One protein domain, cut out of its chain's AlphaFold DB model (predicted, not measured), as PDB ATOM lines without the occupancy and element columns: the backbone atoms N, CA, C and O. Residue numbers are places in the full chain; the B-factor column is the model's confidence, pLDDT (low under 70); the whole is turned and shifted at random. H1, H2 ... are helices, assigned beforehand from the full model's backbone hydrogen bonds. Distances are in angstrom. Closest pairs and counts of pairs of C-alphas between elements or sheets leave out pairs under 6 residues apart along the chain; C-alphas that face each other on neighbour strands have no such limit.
ATOM      1  N   GLN A 227     110.076  89.268 106.378       86.31
ATOM      2  CA  GLN A 227     110.772  89.502 105.107       86.31
ATOM      3  C   GLN A 227     111.969  90.460 105.218       86.31
ATOM      4  O   GLN A 227     112.741  90.568 104.262       86.31
ATOM      5  N   ASP A 228     112.137  91.165 106.342       86.75
ATOM      6  CA  ASP A 228     113.263  92.077 106.512       86.75
ATOM      7  C   ASP A 228     114.561  91.286 106.704       86.75
ATOM      8  O   ASP A 228     114.711  90.473 107.614       86.75
ATOM      9  N   SER A 229     115.538  91.575 105.850       87.12
ATOM     10  CA  SER A 229     116.912  91.106 105.995       87.12
ATOM     11  C   SER A 229     117.822  92.307 106.210       87.12
ATOM     12  O   SER A 229     117.593  93.382 105.647       87.12
ATOM     13  N   PHE A 230     118.840  92.136 107.045       90.31
ATOM     14  CA  PHE A 230     119.848  93.147 107.312       90.31
ATOM     15  C   PHE A 230     121.220  92.485 107.338       90.31
ATOM     16  O   PHE A 230     121.427  91.523 108.080       90.31
ATOM     17  N   ASP A 231     122.146  93.008 106.537       91.25
ATOM     18  CA  ASP A 231     123.541  92.580 106.530       91.25
ATOM     19  C   ASP A 231     124.343  93.472 107.488       91.25
ATOM     20  O   ASP A 231     124.642  94.626 107.154       91.25
ATOM     21  N   PRO A 232     124.698  92.979 108.689       89.06
ATOM     22  CA  PRO A 232     125.404  93.786 109.664       89.06
ATOM     23  C   PRO A 232     126.823  94.121 109.184       89.06
ATOM     24  O   PRO A 232     127.475  93.317 108.507       89.06
ATOM     25  N   PRO A 233     127.360  95.294 109.563       88.56
ATOM     26  CA  PRO A 233     128.716  95.668 109.203       88.56
ATOM     27  C   PRO A 233     129.715  94.667 109.796       88.56
ATOM     28  O   PRO A 233     129.662  94.336 110.980       88.56
ATOM     29  N   GLY A 234     130.682  94.221 108.989       85.25
ATOM     30  CA  GLY A 234     131.639  93.174 109.382       85.25
ATOM     31  C   GLY A 234     132.556  93.527 110.562       85.25
ATOM     32  O   GLY A 234     133.265  92.664 111.068       85.25
ATOM     33  N   ASN A 235     132.550  94.784 111.014       87.12
ATOM     34  CA  ASN A 235     133.265  95.238 112.205       87.12
ATOM     35  C   ASN A 235     132.404  95.225 113.484       87.12
ATOM     36  O   ASN A 235     132.929  95.563 114.540       87.12
ATOM     37  N   GLY A 236     131.109  94.894 113.399       87.88
ATOM     38  CA  GLY A 236     130.178  94.861 114.534       87.88
ATOM     39  C   GLY A 236     129.894  96.219 115.187       87.88
ATOM     40  O   GLY A 236     129.303  96.268 116.264       87.88
ATOM     41  N   LYS A 237     130.337  97.329 114.583       94.19
ATOM     42  CA  LYS A 237     130.210  98.667 115.168       94.19
ATOM     43  C   LYS A 237     128.898  99.317 114.763       94.19
ATOM     44  O   LYS A 237     128.585  99.411 113.578       94.19
ATOM     45  N   LEU A 238     128.190  99.834 115.755       93.62
ATOM     46  CA  LEU A 238     127.050 100.711 115.576       93.62
ATOM     47  C   LEU A 238     127.510 102.073 115.064       93.62
ATOM     48  O   LEU A 238     128.551 102.613 115.459       93.62
ATOM     49  N   SER A 239     126.703 102.649 114.184       94.44
ATOM     50  CA  SER A 239     126.796 104.059 113.829       94.44
ATOM     51  C   SER A 239     125.957 104.906 114.785       94.44
ATOM     52  O   SER A 239     124.951 104.459 115.334       94.44
ATOM     53  N   ARG A 240     126.338 106.176 114.954       93.75
ATOM     54  CA  ARG A 240     125.553 107.123 115.756       93.75
ATOM     55  C   ARG A 240     124.138 107.326 115.197       93.75
ATOM     56  O   ARG A 240     123.215 107.531 115.975       93.75
ATOM     57  N   SER A 241     123.959 107.269 113.873       92.75
ATOM     58  CA  SER A 241     122.633 107.356 113.244       92.75
ATOM     59  C   SER A 241     121.752 106.170 113.621       92.75
ATOM     60  O   SER A 241     120.640 106.396 114.066       92.75
ATOM     61  N   GLN A 242     122.275 104.941 113.580       91.62
ATOM     62  CA  GLN A 242     121.521 103.745 113.982       91.62
ATOM     63  C   GLN A 242     121.047 103.803 115.438       91.62
ATOM     64  O   GLN A 242     119.912 103.445 115.731       91.62
ATOM     65  N   VAL A 243     121.896 104.283 116.352       92.81
ATOM     66  CA  VAL A 243     121.507 104.442 117.763       92.81
ATOM     67  C   VAL A 243     120.457 105.544 117.921       92.81
ATOM     68  O   VAL A 243     119.489 105.360 118.649       92.81
ATOM     69  N   ARG A 244     120.594 106.660 117.197       93.12
ATOM     70  CA  ARG A 244     119.600 107.742 117.205       93.12
ATOM     71  C   ARG A 244     118.245 107.291 116.654       93.12
ATOM     72  O   ARG A 244     117.218 107.623 117.238       93.12
ATOM     73  N   ASP A 245     118.241 106.533 115.562       90.44
ATOM     74  CA  ASP A 245     117.022 106.000 114.952       90.44
ATOM     75  C   ASP A 245     116.353 104.984 115.889       90.44
ATOM     76  O   ASP A 245     115.139 105.030 116.087       90.44
ATOM     77  N   PHE A 246     117.146 104.141 116.561       90.94
ATOM     78  CA  PHE A 246     116.663 103.236 117.605       90.94
ATOM     79  C   PHE A 246     116.010 103.993 118.772       90.94
ATOM     80  O   PHE A 246     114.901 103.649 119.183       90.94
ATOM     81  N   VAL A 247     116.646 105.054 119.278       91.94
ATOM     82  CA  VAL A 247     116.078 105.895 120.345       91.94
ATOM     83  C   VAL A 247     114.775 106.561 119.892       91.94
ATOM     84  O   VAL A 247     113.794 106.541 120.631       91.94
ATOM     85  N   ALA A 248     114.713 107.075 118.661       90.88
ATOM     86  CA  ALA A 248     113.494 107.667 118.109       90.88
ATOM     87  C   ALA A 248     112.343 106.647 117.998       90.88
ATOM     88  O   ALA A 248     111.196 106.962 118.327       90.88
ATOM     89  N   VAL A 249     112.641 105.409 117.586       88.94
ATOM     90  CA  VAL A 249     111.671 104.305 117.563       88.94
ATOM     91  C   VAL A 249     111.199 103.960 118.973       88.94
ATOM     92  O   VAL A 249     109.998 103.788 119.188       88.94
ATOM     93  N   MET A 250     112.105 103.886 119.947       89.62
ATOM     94  CA  MET A 250     111.765 103.585 121.339       89.62
ATOM     95  C   MET A 250     110.906 104.690 121.968       89.62
ATOM     96  O   MET A 250     109.904 104.382 122.613       89.62
ATOM     97  N   ALA A 251     111.216 105.962 121.703       89.94
ATOM     98  CA  ALA A 251     110.419 107.104 122.147       89.94
ATOM     99  C   ALA A 251     108.993 107.053 121.592       89.94
ATOM    100  O   ALA A 251     108.020 107.144 122.341       89.94
ATOM    101  N   LYS A 252     108.859 106.796 120.288       88.19
ATOM    102  CA  LYS A 252     107.555 106.663 119.632       88.19
ATOM    103  C   LYS A 252     106.793 105.410 120.077       88.19
ATOM    104  O   LYS A 252     105.568 105.425 120.159       88.19
ATOM    105  N   THR A 253     107.501 104.334 120.413       85.12
ATOM    106  CA  THR A 253     106.909 103.122 121.002       85.12
ATOM    107  C   THR A 253     106.361 103.399 122.398       85.12
ATOM    108  O   THR A 253     105.282 102.913 122.735       85.12
ATOM    109  N   GLN A 254     107.066 104.193 123.204       87.12
ATOM    110  CA  GLN A 254     106.606 104.587 124.532       87.12
ATOM    111  C   GLN A 254     105.382 105.507 124.454       87.12
ATOM    112  O   GLN A 254     104.411 105.280 125.169       87.12
ATOM    113  N   GLU A 255     105.382 106.481 123.540       86.75
ATOM    114  CA  GLU A 255     104.218 107.331 123.262       86.75
ATOM    115  C   GLU A 255     103.003 106.495 122.832       86.75
ATOM    116  O   GLU A 255     101.919 106.639 123.394       86.75
ATOM    117  N   PHE A 256     103.199 105.547 121.909       81.31
ATOM    118  CA  PHE A 256     102.146 104.632 121.465       81.31
ATOM    119  C   PHE A 256     101.592 103.773 122.610       81.31
ATOM    120  O   PHE A 256     100.382 103.575 122.717       81.31
ATOM    121  N   ARG A 257     102.459 103.266 123.496       80.88
ATOM    122  CA  ARG A 257     102.036 102.509 124.684       80.88
ATOM    123  C   ARG A 257     101.249 103.375 125.662       80.88
ATOM    124  O   ARG A 257     100.273 102.879 126.213       80.88
ATOM    125  N   ASN A 258     101.651 104.629 125.854       84.88
ATOM    126  CA  ASN A 258     100.963 105.565 126.738       84.88
ATOM    127  C   ASN A 258      99.568 105.928 126.201       84.88
ATOM    128  O   ASN A 258      98.612 105.836 126.959       84.88
ATOM    129  N   ASP A 259      99.423 106.237 124.904       81.19
ATOM    130  CA  ASP A 259      98.112 106.495 124.271       81.19
ATOM    131  C   ASP A 259      97.187 105.269 124.385       81.19
ATOM    132  O   ASP A 259      96.013 105.380 124.731       81.19
ATOM    133  N   GLN A 260      97.724 104.062 124.180       78.19
ATOM    134  CA  GLN A 260      96.941 102.835 124.353       78.19
ATOM    135  C   GLN A 260      96.593 102.556 125.823       78.19
ATOM    136  O   GLN A 260      95.504 102.056 126.096       78.19
ATOM    137  N   ALA A 261      97.475 102.886 126.769       79.12
ATOM    138  CA  ALA A 261      97.205 102.764 128.199       79.12
ATOM    139  C   ALA A 261      96.120 103.752 128.653       79.12
ATOM    140  O   ALA A 261      95.182 103.332 129.321       79.12
ATOM    141  N   GLU A 262      96.178 105.011 128.216       82.62
ATOM    142  CA  GLU A 262      95.158 106.028 128.501       82.62
ATOM    143  C   GLU A 262      93.791 105.617 127.933       82.62
ATOM    144  O   GLU A 262      92.764 105.725 128.602       82.62
ATOM    145  N   ARG A 263      93.763 105.032 126.727       75.06
ATOM    146  CA  ARG A 263      92.534 104.455 126.155       75.06
ATOM    147  C   ARG A 263      92.006 103.277 126.968       75.06
ATOM    148  O   ARG A 263      90.794 103.154 127.124       75.06
ATOM    149  N   LEU A 264      92.881 102.408 127.470       73.00
ATOM    150  CA  LEU A 264      92.491 101.287 128.328       73.00
ATOM    151  C   LEU A 264      91.979 101.767 129.692       73.00
ATOM    152  O   LEU A 264      90.990 101.224 130.176       73.00
ATOM    153  N   GLU A 265      92.592 102.795 130.278       77.56
ATOM    154  CA  GLU A 265      92.124 103.434 131.513       77.56
ATOM    155  C   GLU A 265      90.765 104.106 131.310       77.56
ATOM    156  O   GLU A 265      89.844 103.850 132.082       77.56
ATOM    157  N   ALA A 266      90.577 104.853 130.218       78.00
ATOM    158  CA  ALA A 266      89.288 105.450 129.872       78.00
ATOM    159  C   ALA A 266      88.196 104.389 129.641       78.00
ATOM    160  O   ALA A 266      87.031 104.593 129.991       78.00
ATOM    161  N   LEU A 267      88.549 103.235 129.063       68.81
ATOM    162  CA  LEU A 267      87.645 102.086 128.945       68.81
ATOM    163  C   LEU A 267      87.352 101.449 130.310       68.81
ATOM    164  O   LEU A 267      86.219 101.033 130.547       68.81
ATOM    165  N   SER A 268      88.338 101.399 131.208       67.69
ATOM    166  CA  SER A 268      88.187 100.891 132.574       67.69
ATOM    167  C   SER A 268      87.272 101.783 133.417       67.69
ATOM    168  O   SER A 268      86.342 101.276 134.035       67.69
ATOM    169  N   GLU A 269      87.457 103.105 133.395       73.31
ATOM    170  CA  GLU A 269      86.586 104.067 134.089       73.31
ATOM    171  C   GLU A 269      85.143 104.005 133.575       73.31
ATOM    172  O   GLU A 269      84.185 104.011 134.351       73.31
ATOM    173  N   LYS A 270      84.962 103.891 132.254       66.81
ATOM    174  CA  LYS A 270      83.633 103.666 131.672       66.81
ATOM    175  C   LYS A 270      83.035 102.336 132.134       66.81
ATOM    176  O   LYS A 270      81.822 102.254 132.326       66.81
ATOM    177  N   ALA A 271      83.852 101.292 132.298       61.66
ATOM    178  CA  ALA A 271      83.381  99.973 132.719       61.66
ATOM    179  C   ALA A 271      82.918  99.991 134.179       61.66
ATOM    180  O   ALA A 271      81.888  99.401 134.501       61.66
ATOM    181  N   GLU A 272      83.630 100.714 135.043       63.28
ATOM    182  CA  GLU A 272      83.255 100.909 136.447       63.28
ATOM    183  C   GLU A 272      81.948 101.697 136.602       63.28
ATOM    184  O   GLU A 272      81.152 101.406 137.496       63.28
ATOM    185  N   ASN A 273      81.674 102.629 135.686       71.12
ATOM    186  CA  ASN A 273      80.434 103.408 135.660       71.12
ATOM    187  C   ASN A 273      79.260 102.711 134.940       71.12
ATOM    188  O   ASN A 273      78.206 103.322 134.781       71.12
ATOM    189  N   ASN A 274      79.397 101.435 134.537       57.16
ATOM    190  CA  ASN A 274      78.417 100.691 133.719       57.16
ATOM    191  C   ASN A 274      78.091 101.347 132.356       57.16
ATOM    192  O   ASN A 274      77.077 101.019 131.740       57.16
ATOM    193  N   ASP A 275      78.961 102.227 131.858       56.00
ATOM    194  CA  ASP A 275      78.767 102.988 130.618       56.00
ATOM    195  C   ASP A 275      79.437 102.341 129.391       56.00
ATOM    196  O   ASP A 275      79.295 102.842 128.273       56.00
ATOM    197  N   VAL A 276      80.150 101.214 129.541       52.50
ATOM    198  CA  VAL A 276      80.662 100.450 128.382       52.50
ATOM    199  C   VAL A 276      79.500  99.697 127.749       52.50
ATOM    200  O   VAL A 276      79.191  98.559 128.096       52.50
ATOM    201  N   ALA A 277      78.822 100.373 126.826       52.94
ATOM    202  CA  ALA A 277      77.571  99.908 126.245       52.94
ATOM    203  C   ALA A 277      77.759  98.888 125.108       52.94
ATOM    204  O   ALA A 277      76.765  98.338 124.628       52.94
ATOM    205  N   SER A 278      78.987  98.607 124.644       56.44
ATOM    206  CA  SER A 278      79.168  97.779 123.447       56.44
ATOM    207  C   SER A 278      80.346  96.797 123.477       56.44
ATOM    208  O   SER A 278      81.470  97.103 123.869       56.44
ATOM    209  N   MET A 279      80.103  95.599 122.932       46.47
ATOM    210  CA  MET A 279      81.123  94.579 122.646       46.47
ATOM    211  C   MET A 279      82.247  95.102 121.727       46.47
ATOM    212  O   MET A 279      83.355  94.573 121.736       46.47
ATOM    213  N   ALA A 280      81.983  96.165 120.964       53.03
ATOM    214  CA  ALA A 280      82.964  96.853 120.129       53.03
ATOM    215  C   ALA A 280      84.076  97.517 120.955       53.03
ATOM    216  O   ALA A 280      85.254  97.372 120.638       53.03
ATOM    217  N   GLU A 281      83.705  98.204 122.035       57.00
ATOM    218  CA  GLU A 281      84.634  98.926 122.910       57.00
ATOM    219  C   GLU A 281      85.478  97.958 123.751       57.00
ATOM    220  O   GLU A 281      86.693  98.127 123.855       57.00
ATOM    221  N   ALA A 282      84.874  96.874 124.249       57.25
ATOM    222  CA  ALA A 282      85.594  95.819 124.968       57.25
ATOM    223  C   ALA A 282      86.611  95.076 124.074       57.25
ATOM    224  O   ALA A 282      87.739  94.797 124.490       57.25
ATOM    225  N   MET A 283      86.244  94.794 122.819       54.72
ATOM    226  CA  MET A 283      87.141  94.163 121.841       54.72
ATOM    227  C   MET A 283      88.237  95.119 121.350       54.72
ATOM    228  O   MET A 283      89.356  94.675 121.098       54.72
ATOM    229  N   SER A 284      87.959  96.427 121.274       60.97
ATOM    230  CA  SER A 284      88.981  97.455 121.029       60.97
ATOM    231  C   SER A 284      90.040  97.470 122.137       60.97
ATOM    232  O   SER A 284      91.224  97.614 121.839       60.97
ATOM    233  N   GLY A 285      89.644  97.248 123.396       63.31
ATOM    234  CA  GLY A 285      90.578  97.079 124.512       63.31
ATOM    235  C   GLY A 285      91.503  95.865 124.337       63.31
ATOM    236  O   GLY A 285      92.720  95.990 124.445       63.31
ATOM    237  N   LEU A 286      90.957  94.696 123.973       55.44
ATOM    238  CA  LEU A 286      91.755  93.485 123.711       55.44
ATOM    239  C   LEU A 286      92.702  93.624 122.505       55.44
ATOM    240  O   LEU A 286      93.859  93.206 122.581       55.44
ATOM    241  N   ALA A 287      92.237  94.223 121.404       60.31
ATOM    242  CA  ALA A 287      93.087  94.527 120.252       60.31
ATOM    243  C   ALA A 287      94.204  95.521 120.626       60.31
ATOM    244  O   ALA A 287      95.348  95.357 120.200       60.31
ATOM    245  N   GLY A 288      93.898  96.491 121.496       62.88
ATOM    246  CA  GLY A 288      94.872  97.391 122.111       62.88
ATOM    247  C   GLY A 288      95.991  96.635 122.834       62.88
ATOM    248  O   GLY A 288      97.166  96.875 122.567       62.88
ATOM    249  N   VAL A 289      95.652  95.633 123.652       62.03
ATOM    250  CA  VAL A 289      96.636  94.797 124.371       62.03
ATOM    251  C   VAL A 289      97.522  93.982 123.418       62.03
ATOM    252  O   VAL A 289      98.739  93.927 123.604       62.03
ATOM    253  N   ALA A 290      96.955  93.396 122.361       58.06
ATOM    254  CA  ALA A 290      97.742  92.689 121.344       58.06
ATOM    255  C   ALA A 290      98.654  93.632 120.535       58.06
ATOM    256  O   ALA A 290      99.747  93.234 120.124       58.06
ATOM    257  N   SER A 291      98.236  94.884 120.316       64.31
ATOM    258  CA  SER A 291      99.080  95.902 119.680       64.31
ATOM    259  C   SER A 291     100.228  96.350 120.590       64.31
ATOM    260  O   SER A 291     101.342  96.515 120.111       64.31
ATOM    261  N   ILE A 292     100.016  96.435 121.911       68.88
ATOM    262  CA  ILE A 292     101.065  96.763 122.893       68.88
ATOM    263  C   ILE A 292     102.199  95.729 122.861       68.88
ATOM    264  O   ILE A 292     103.375  96.105 122.891       68.88
ATOM    265  N   ALA A 293     101.863  94.439 122.744       64.00
ATOM    266  CA  ALA A 293     102.848  93.359 122.662       64.00
ATOM    267  C   ALA A 293     103.753  93.461 121.418       64.00
ATOM    268  O   ALA A 293     104.914  93.063 121.475       64.00
ATOM    269  N   ASN A 294     103.244  94.040 120.326       75.19
ATOM    270  CA  ASN A 294     103.948  94.192 119.049       75.19
ATOM    271  C   ASN A 294     104.276  95.659 118.706       75.19
ATOM    272  O   ASN A 294     104.662  95.953 117.575       75.19
ATOM    273  N   ALA A 295     104.147  96.577 119.671       80.31
ATOM    274  CA  ALA A 295     104.201  98.023 119.442       80.31
ATOM    275  C   ALA A 295     105.521  98.478 118.808       80.31
ATOM    276  O   ALA A 295     105.526  99.301 117.901       80.31
ATOM    277  N   GLU A 296     106.638  97.901 119.249       81.56
ATOM    278  CA  GLU A 296     107.970  98.232 118.734       81.56
ATOM    279  C   GLU A 296     108.096  97.863 117.245       81.56
ATOM    280  O   GLU A 296     108.514  98.680 116.429       81.56
ATOM    281  N   MET A 297     107.643  96.664 116.866       83.88
ATOM    282  CA  MET A 297     107.627  96.202 115.474       83.88
ATOM    283  C   MET A 297     106.699  97.058 114.609       83.88
ATOM    284  O   MET A 297     107.047  97.433 113.490       83.88
ATOM    285  N   GLU A 298     105.528  97.408 115.136       82.50
ATOM    286  CA  GLU A 298     104.577  98.277 114.456       82.50
ATOM    287  C   GLU A 298     105.155  99.673 114.197       82.50
ATOM    288  O   GLU A 298     105.042 100.182 113.080       82.50
ATOM    289  N   VAL A 299     105.821 100.284 115.178       85.50
ATOM    290  CA  VAL A 299     106.462 101.597 115.021       85.50
ATOM    291  C   VAL A 299     107.585 101.549 113.986       85.50
ATOM    292  O   VAL A 299     107.657 102.438 113.136       85.50
ATOM    293  N   VAL A 300     108.411 100.496 113.995       86.06
ATOM    294  CA  VAL A 300     109.477 100.309 112.997       86.06
ATOM    295  C   VAL A 300     108.888 100.207 111.592       86.06
ATOM    296  O   VAL A 300     109.258 100.982 110.710       86.06
ATOM    297  N   LYS A 301     107.925  99.304 111.372       85.88
ATOM    298  CA  LYS A 301     107.374  99.067 110.030       85.88
ATOM    299  C   LYS A 301     106.530 100.236 109.523       85.88
ATOM    300  O   LYS A 301     106.607 100.571 108.344       85.88
ATOM    301  N   THR A 302     105.762 100.899 110.386       79.88
ATOM    302  CA  THR A 302     104.985 102.094 109.995       79.88
ATOM    303  C   THR A 302     105.869 103.313 109.736       79.88
ATOM    304  O   THR A 302     105.498 104.169 108.937       79.88
ATOM    305  N   GLY A 303     107.052 103.378 110.354       81.38
ATOM    306  CA  GLY A 303     108.096 104.355 110.044       81.38
ATOM    307  C   GLY A 303     108.892 104.054 108.770       81.38
ATOM    308  O   GLY A 303     109.764 104.842 108.417       81.38
ATOM    309  N   GLY A 304     108.612 102.939 108.080       81.62
ATOM    310  CA  GLY A 304     109.375 102.485 106.913       81.62
ATOM    311  C   GLY A 304     110.754 101.905 107.254       81.62
ATOM    312  O   GLY A 304     111.592 101.781 106.364       81.62
ATOM    313  N   GLY A 305     110.999 101.577 108.525       83.81
ATOM    314  CA  GLY A 305     112.253 101.005 109.007       83.81
ATOM    315  C   GLY A 305     112.361  99.494 108.785       83.81
ATOM    316  O   GLY A 305     111.370  98.803 108.531       83.81
ATOM    317  N   ASN A 306     113.589  98.988 108.906       90.75
ATOM    318  CA  ASN A 306     113.923  97.570 108.797       90.75
ATOM    319  C   ASN A 306     113.939  96.922 110.195       90.75
ATOM    320  O   ASN A 306     114.704  97.322 111.074       90.75
ATOM    321  N   TRP A 307     113.089  95.918 110.407       90.44
ATOM    322  CA  TRP A 307     112.964  95.209 111.677       90.44
ATOM    323  C   TRP A 307     114.218  94.413 112.047       90.44
ATOM    324  O   TRP A 307     114.609  94.403 113.215       90.44
ATOM    325  N   ALA A 308     114.881  93.791 111.071       87.88
ATOM    326  CA  ALA A 308     116.116  93.045 111.298       87.88
ATOM    327  C   ALA A 308     117.274  93.965 111.723       87.88
ATOM    328  O   ALA A 308     118.020  93.625 112.641       87.88
ATOM    329  N   GLU A 309     117.385  95.156 111.125       89.75
ATOM    330  CA  GLU A 309     118.343  96.182 111.558       89.75
ATOM    331  C   GLU A 309     118.044  96.644 112.986       89.75
ATOM    332  O   GLU A 309     118.938  96.669 113.831       89.75
ATOM    333  N   HIS A 310     116.777  96.944 113.285       91.06
ATOM    334  CA  HIS A 310     116.349  97.377 114.616       91.06
ATOM    335  C   HIS A 310     116.678  96.339 115.703       91.06
ATOM    336  O   HIS A 310     117.232  96.690 116.748       91.06
ATOM    337  N   GLN A 311     116.403  95.054 115.448       90.19
ATOM    338  CA  GLN A 311     116.756  93.959 116.362       90.19
ATOM    339  C   GLN A 311     118.269  93.832 116.557       90.19
ATOM    340  O   GLN A 311     118.734  93.675 117.687       90.19
ATOM    341  N   TRP A 312     119.044  93.951 115.479       91.00
ATOM    342  CA  TRP A 312     120.497  93.890 115.562       91.00
ATOM    343  C   TRP A 312     121.070  95.054 116.386       91.00
ATOM    344  O   TRP A 312     121.890  94.829 117.277       91.00
ATOM    345  N   VAL A 313     120.599  96.289 116.164       92.19
ATOM    346  CA  VAL A 313     121.018  97.466 116.947       92.19
ATOM    347  C   VAL A 313     120.696  97.278 118.432       92.19
ATOM    348  O   VAL A 313     121.560  97.507 119.284       92.19
ATOM    349  N   LYS A 314     119.488  96.793 118.742       91.44
ATOM    350  CA  LYS A 314     119.049  96.471 120.105       91.44
ATOM    351  C   LYS A 314     119.985  95.475 120.792       91.44
ATOM    352  O   LYS A 314     120.409  95.703 121.925       91.44
ATOM    353  N   GLU A 315     120.339  94.390 120.104       89.75
ATOM    354  CA  GLU A 315     121.234  93.351 120.620       89.75
ATOM    355  C   GLU A 315     122.660  93.875 120.850       89.75
ATOM    356  O   GLU A 315     123.274  93.582 121.882       89.75
ATOM    357  N   GLN A 316     123.182  94.697 119.935       90.31
ATOM    358  CA  GLN A 316     124.505  95.303 120.078       90.31
ATOM    359  C   GLN A 316     124.570  96.295 121.245       90.31
ATOM    360  O   GLN A 316     125.540  96.268 122.004       90.31
ATOM    361  N   LEU A 317     123.541  97.129 121.438       90.62
ATOM    362  CA  LEU A 317     123.455  98.051 122.578       90.62
ATOM    363  C   LEU A 317     123.328  97.298 123.910       90.62
ATOM    364  O   LEU A 317     123.990  97.652 124.888       90.62
ATOM    365  N   PHE A 318     122.535  96.225 123.948       89.56
ATOM    366  CA  PHE A 318     122.393  95.382 125.137       89.56
ATOM    367  C   PHE A 318     123.713  94.683 125.496       89.56
ATOM    368  O   PHE A 318     124.163  94.717 126.646       89.56
ATOM    369  N   THR A 319     124.382  94.113 124.492       87.38
ATOM    370  CA  THR A 319     125.703  93.488 124.634       87.38
ATOM    371  C   THR A 319     126.736  94.499 125.123       87.38
ATOM    372  O   THR A 319     127.476  94.211 126.064       87.38
ATOM    373  N   ALA A 320     126.746  95.703 124.550       89.81
ATOM    374  CA  ALA A 320     127.616  96.797 124.961       89.81
ATOM    375  C   ALA A 320     127.403  97.205 126.422       89.81
ATOM    376  O   ALA A 320     128.368  97.310 127.176       89.81
ATOM    377  N   ARG A 321     126.149  97.361 126.859       89.62
ATOM    378  CA  ARG A 321     125.802  97.705 128.246       89.62
ATOM    379  C   ARG A 321     126.318  96.675 129.258       89.62
ATOM    380  O   ARG A 321     126.782  97.058 130.334       89.62
ATOM    381  N   ILE A 322     126.225  95.383 128.934       89.81
ATOM    382  CA  ILE A 322     126.625  94.293 129.838       89.81
ATOM    383  C   ILE A 322     128.134  94.055 129.806       89.81
ATOM    384  O   ILE A 322     128.760  93.949 130.858       89.81
ATOM    385  N   GLN A 323     128.707  93.935 128.607       87.44
ATOM    386  CA  GLN A 323     130.074  93.447 128.410       87.44
ATOM    387  C   GLN A 323     131.117  94.567 128.360       87.44
ATOM    388  O   GLN A 323     132.291  94.276 128.563       87.44
ATOM    389  N   LYS A 324     130.690  95.820 128.144       88.62
ATOM    390  CA  LYS A 324     131.468  97.070 128.203       88.62
ATOM    391  C   LYS A 324     132.702  97.125 127.301       88.62
ATOM    392  O   LYS A 324     132.664  97.838 126.308       88.62
ATOM    393  N   ASP A 325     133.777  96.412 127.631       86.50
ATOM    394  CA  ASP A 325     135.102  96.549 127.015       86.50
ATOM    395  C   ASP A 325     135.725  95.238 126.498       86.50
ATOM    396  O   ASP A 325     136.920  95.173 126.216       86.50
ATOM    397  N   ILE A 326     134.919  94.186 126.315       84.06
ATOM    398  CA  ILE A 326     135.411  92.854 125.917       84.06
ATOM    399  C   ILE A 326     136.132  92.815 124.552       84.06
ATOM    400  O   ILE A 326     136.976  91.947 124.329       84.06
ATOM    401  N   ASN A 327     135.793  93.711 123.619       91.62
ATOM    402  CA  ASN A 327     136.461  93.859 122.324       91.62
ATOM    403  C   ASN A 327     136.222  95.256 121.720       91.62
ATOM    404  O   ASN A 327     135.335  95.986 122.157       91.62
ATOM    405  N   ASP A 328     136.973  95.602 120.670       90.94
ATOM    406  CA  ASP A 328     136.930  96.918 120.015       90.94
ATOM    407  C   ASP A 328     135.542  97.341 119.503       90.94
ATOM    408  O   ASP A 328     135.248  98.536 119.433       90.94
ATOM    409  N   ALA A 329     134.695  96.390 119.103       88.88
ATOM    410  CA  ALA A 329     133.342  96.677 118.637       88.88
ATOM    411  C   ALA A 329     132.407  96.989 119.811       88.88
ATOM    412  O   ALA A 329     131.705  97.996 119.792       88.88
ATOM    413  N   VAL A 330     132.464  96.177 120.868       90.25
ATOM    414  CA  VAL A 330     131.665  96.347 122.087       90.25
ATOM    415  C   VAL A 330     132.057  97.629 122.821       90.25
ATOM    416  O   VAL A 330     131.169  98.392 123.187       90.25
ATOM    417  N   SER A 331     133.354  97.933 122.935       91.62
ATOM    418  CA  SER A 331     133.851  99.190 123.518       91.62
ATOM    419  C   SER A 331     133.340 100.419 122.767       91.62
ATOM    420  O   SER A 331     132.914 101.401 123.374       91.62
ATOM    421  N   HIS A 332     133.352 100.366 121.430       95.00
ATOM    422  CA  HIS A 332     132.813 101.431 120.581       95.00
ATOM    423  C   HIS A 332     131.299 101.586 120.766       95.00
ATOM    424  O   HIS A 332     130.806 102.697 120.959       95.00
ATOM    425  N   ASN A 333     130.562 100.475 120.763       94.00
ATOM    426  CA  ASN A 333     129.113 100.467 120.961       94.00
ATOM    427  C   ASN A 333     128.733 100.939 122.372       94.00
ATOM    428  O   ASN A 333     127.710 101.597 122.537       94.00
ATOM    429  N   TYR A 334     129.564 100.663 123.382       94.50
ATOM    430  CA  TYR A 334     129.351 101.116 124.755       94.50
ATOM    431  C   TYR A 334     129.562 102.623 124.888       94.50
ATOM    432  O   TYR A 334     128.759 103.289 125.533       94.50
ATOM    433  N   ALA A 335     130.570 103.186 124.215       94.19
ATOM    434  CA  ALA A 335     130.743 104.637 124.150       94.19
ATOM    435  C   ALA A 335     129.531 105.330 123.500       94.19
ATOM    436  O   ALA A 335     129.097 106.379 123.971       94.19
ATOM    437  N   LEU A 336     128.945 104.724 122.460       92.25
ATOM    438  CA  LEU A 336     127.695 105.208 121.867       92.25
ATOM    439  C   LEU A 336     126.502 105.039 122.813       92.25
ATOM    440  O   LEU A 336     125.708 105.958 122.939       92.25
ATOM    441  N   TYR A 337     126.386 103.914 123.519       92.25
ATOM    442  CA  TYR A 337     125.354 103.734 124.541       92.25
ATOM    443  C   TYR A 337     125.436 104.821 125.623       92.25
ATOM    444  O   TYR A 337     124.411 105.373 126.000       92.25
ATOM    445  N   GLN A 338     126.644 105.161 126.086       94.12
ATOM    446  CA  GLN A 338     126.859 106.215 127.082       94.12
ATOM    447  C   GLN A 338     126.418 107.598 126.591       94.12
ATOM    448  O   GLN A 338     125.917 108.390 127.381       94.12
ATOM    449  N   GLU A 339     126.570 107.883 125.295       94.94
ATOM    450  CA  GLU A 339     126.100 109.136 124.692       94.94
ATOM    451  C   GLU A 339     124.572 109.287 124.777       94.94
ATOM    452  O   GLU A 339     124.089 110.394 124.979       94.94
ATOM    453  N   PHE A 340     123.829 108.181 124.674       93.38
ATOM    454  CA  PHE A 340     122.361 108.148 124.724       93.38
ATOM    455  C   PHE A 340     121.820 107.552 126.036       93.38
ATOM    456  O   PHE A 340     120.663 107.146 126.105       93.38
ATOM    457  N   GLU A 341     122.645 107.447 127.082       91.06
ATOM    458  CA  GLU A 341     122.306 106.672 128.283       91.06
ATOM    459  C   GLU A 341     121.102 107.248 129.035       91.06
ATOM    460  O   GLU A 341     120.287 106.483 129.549       91.06
ATOM    461  N   GLU A 342     120.987 108.576 129.111       91.44
ATOM    462  CA  GLU A 342     119.846 109.225 129.764       91.44
ATOM    463  C   GLU A 342     118.547 108.951 128.995       91.44
ATOM    464  O   GLU A 342     117.599 108.424 129.576       91.44
ATOM    465  N   GLU A 343     118.546 109.176 127.678       90.94
ATOM    466  CA  GLU A 343     117.391 108.932 126.799       90.94
ATOM    467  C   GLU A 343     116.958 107.456 126.834       90.94
ATOM    468  O   GLU A 343     115.779 107.137 126.973       90.94
ATOM    469  N   LEU A 344     117.910 106.524 126.774       88.56
ATOM    470  CA  LEU A 344     117.624 105.089 126.818       88.56
ATOM    471  C   LEU A 344     117.063 104.645 128.179       88.56
ATOM    472  O   LEU A 344     116.156 103.811 128.222       88.56
ATOM    473  N   LYS A 345     117.554 105.211 129.289       88.50
ATOM    474  CA  LYS A 345     117.027 104.917 130.634       88.50
ATOM    475  C   LYS A 345     115.601 105.420 130.816       88.50
ATOM    476  O   LYS A 345     114.793 104.701 131.400       88.50
ATOM    477  N   GLU A 346     115.289 106.617 130.325       88.12
ATOM    478  CA  GLU A 346     113.927 107.167 130.365       88.12
ATOM    479  C   GLU A 346     112.933 106.299 129.581       88.12
ATOM    480  O   GLU A 346     111.776 106.160 129.975       88.12
ATOM    481  N   LEU A 347     113.405 105.641 128.519       84.62
ATOM    482  CA  LEU A 347     112.621 104.737 127.673       84.62
ATOM    483  C   LEU A 347     112.590 103.281 128.169       84.62
ATOM    484  O   LEU A 347     112.026 102.411 127.501       84.62
ATOM    485  N   GLY A 348     113.177 102.999 129.338       79.06
ATOM    486  CA  GLY A 348     113.154 101.676 129.966       79.06
ATOM    487  C   GLY A 348     114.029 100.620 129.281       79.06
ATOM    488  O   GLY A 348     113.738  99.429 129.415       79.06
TER     489      GLY A 348
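Overview. This is residues 227 to 348 of the 349 residues of the protein "Yip1 domain-containing protein" of Woeseiaceae bacterium (UniProt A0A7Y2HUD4). A long helical hairpin with a head of short helices: H1 runs most of the length, H2 folds back along its far part, and H3, H4, H5 and H6 gather around its first half. H4 crosses H1 near its beginning and packs on H5, while H3 is the step between H2 and the head. The printed part has 122 residues with six named helices, in the order H1 to H6, and no named strand; the class is all helix. It is loose, with a radius of gyration of the C-alphas of 18.5 A, and elongated, spanning 60 by 32 by 19 A.

Along the chain. Residues 227 to 239 hold no named element. H1, residues 240 to 272, begins at C-alpha 240 at (125.553, 107.123, 115.756) and is 47.5 A long from first to last C-alpha. H2, residues 279 to 293, is 21.8 A long and begins at C-alpha 279 at (81.123, 94.579, 122.646). H3 is residues 295 to 302, 10.3 A. H4, residues 307 to 323, is 24.0 A long. H5 is residues 328 to 339, 17.0 A. H6, residues 341 to 346, is 8.6 A long and ends at C-alpha 346 at (113.927, 107.167, 130.365).

Arrangement. H1 is the hub, touching four other helices. H1, with residues 257 to 267 alone, touches H2 at a shallow tilt of 26 degrees, opposite ways, as a hairpin; their closest C-alphas, of Leu 264 and Gly 285, are 6.0 A apart. H1, with residues 249 to 257 alone, touches H3 at a steep tilt of 61 degrees; the closest C-alphas, of Thr 253 and Glu 296, are 5.5 A apart. Residues 242 to 246 of H1 touch residues 310 to 314 of H4, about perpendicular at 79 degrees, closest at the C-alphas of Phe 246 and His 310, 6.6 A. H3 and H4 touch only at the corner, closest at the C-alphas of Val 300 and Trp 307, 6.3 A. H4, with residues 316 to 323 alone, touches H5, about perpendicular at 86 degrees; the closest C-alphas, of Ala 320 and Tyr 334, are 4.7 A apart. H1 and H5 only just touch, and only at their ends, with 3 pairs of C-alphas within 8 A, closest at Arg 240 and Leu 336, 6.8 A. H6 is close to H1 but not clearly touching, at a shallow tilt of 12 degrees, the same way; the closest C-alphas, of Val 247 and Leu 344, are 6.7 A apart. H2 is apart from H4, H5 and H6. The helix packing is mostly crossed. In H1 to H6 every O i to N i+4 pair is within hydrogen-bond range.

Size, cuts and confidence. The C-alphas farthest apart, of Asn 274 and Asp 328, are 60.2 A apart. The printed part has no cut. No link is long; H1 to H2 is short, and the other links are tight. The mean pLDDT of the printed part is 81.8; residues 267 to 268, 270 to 272 and 274 to 293 are under 70.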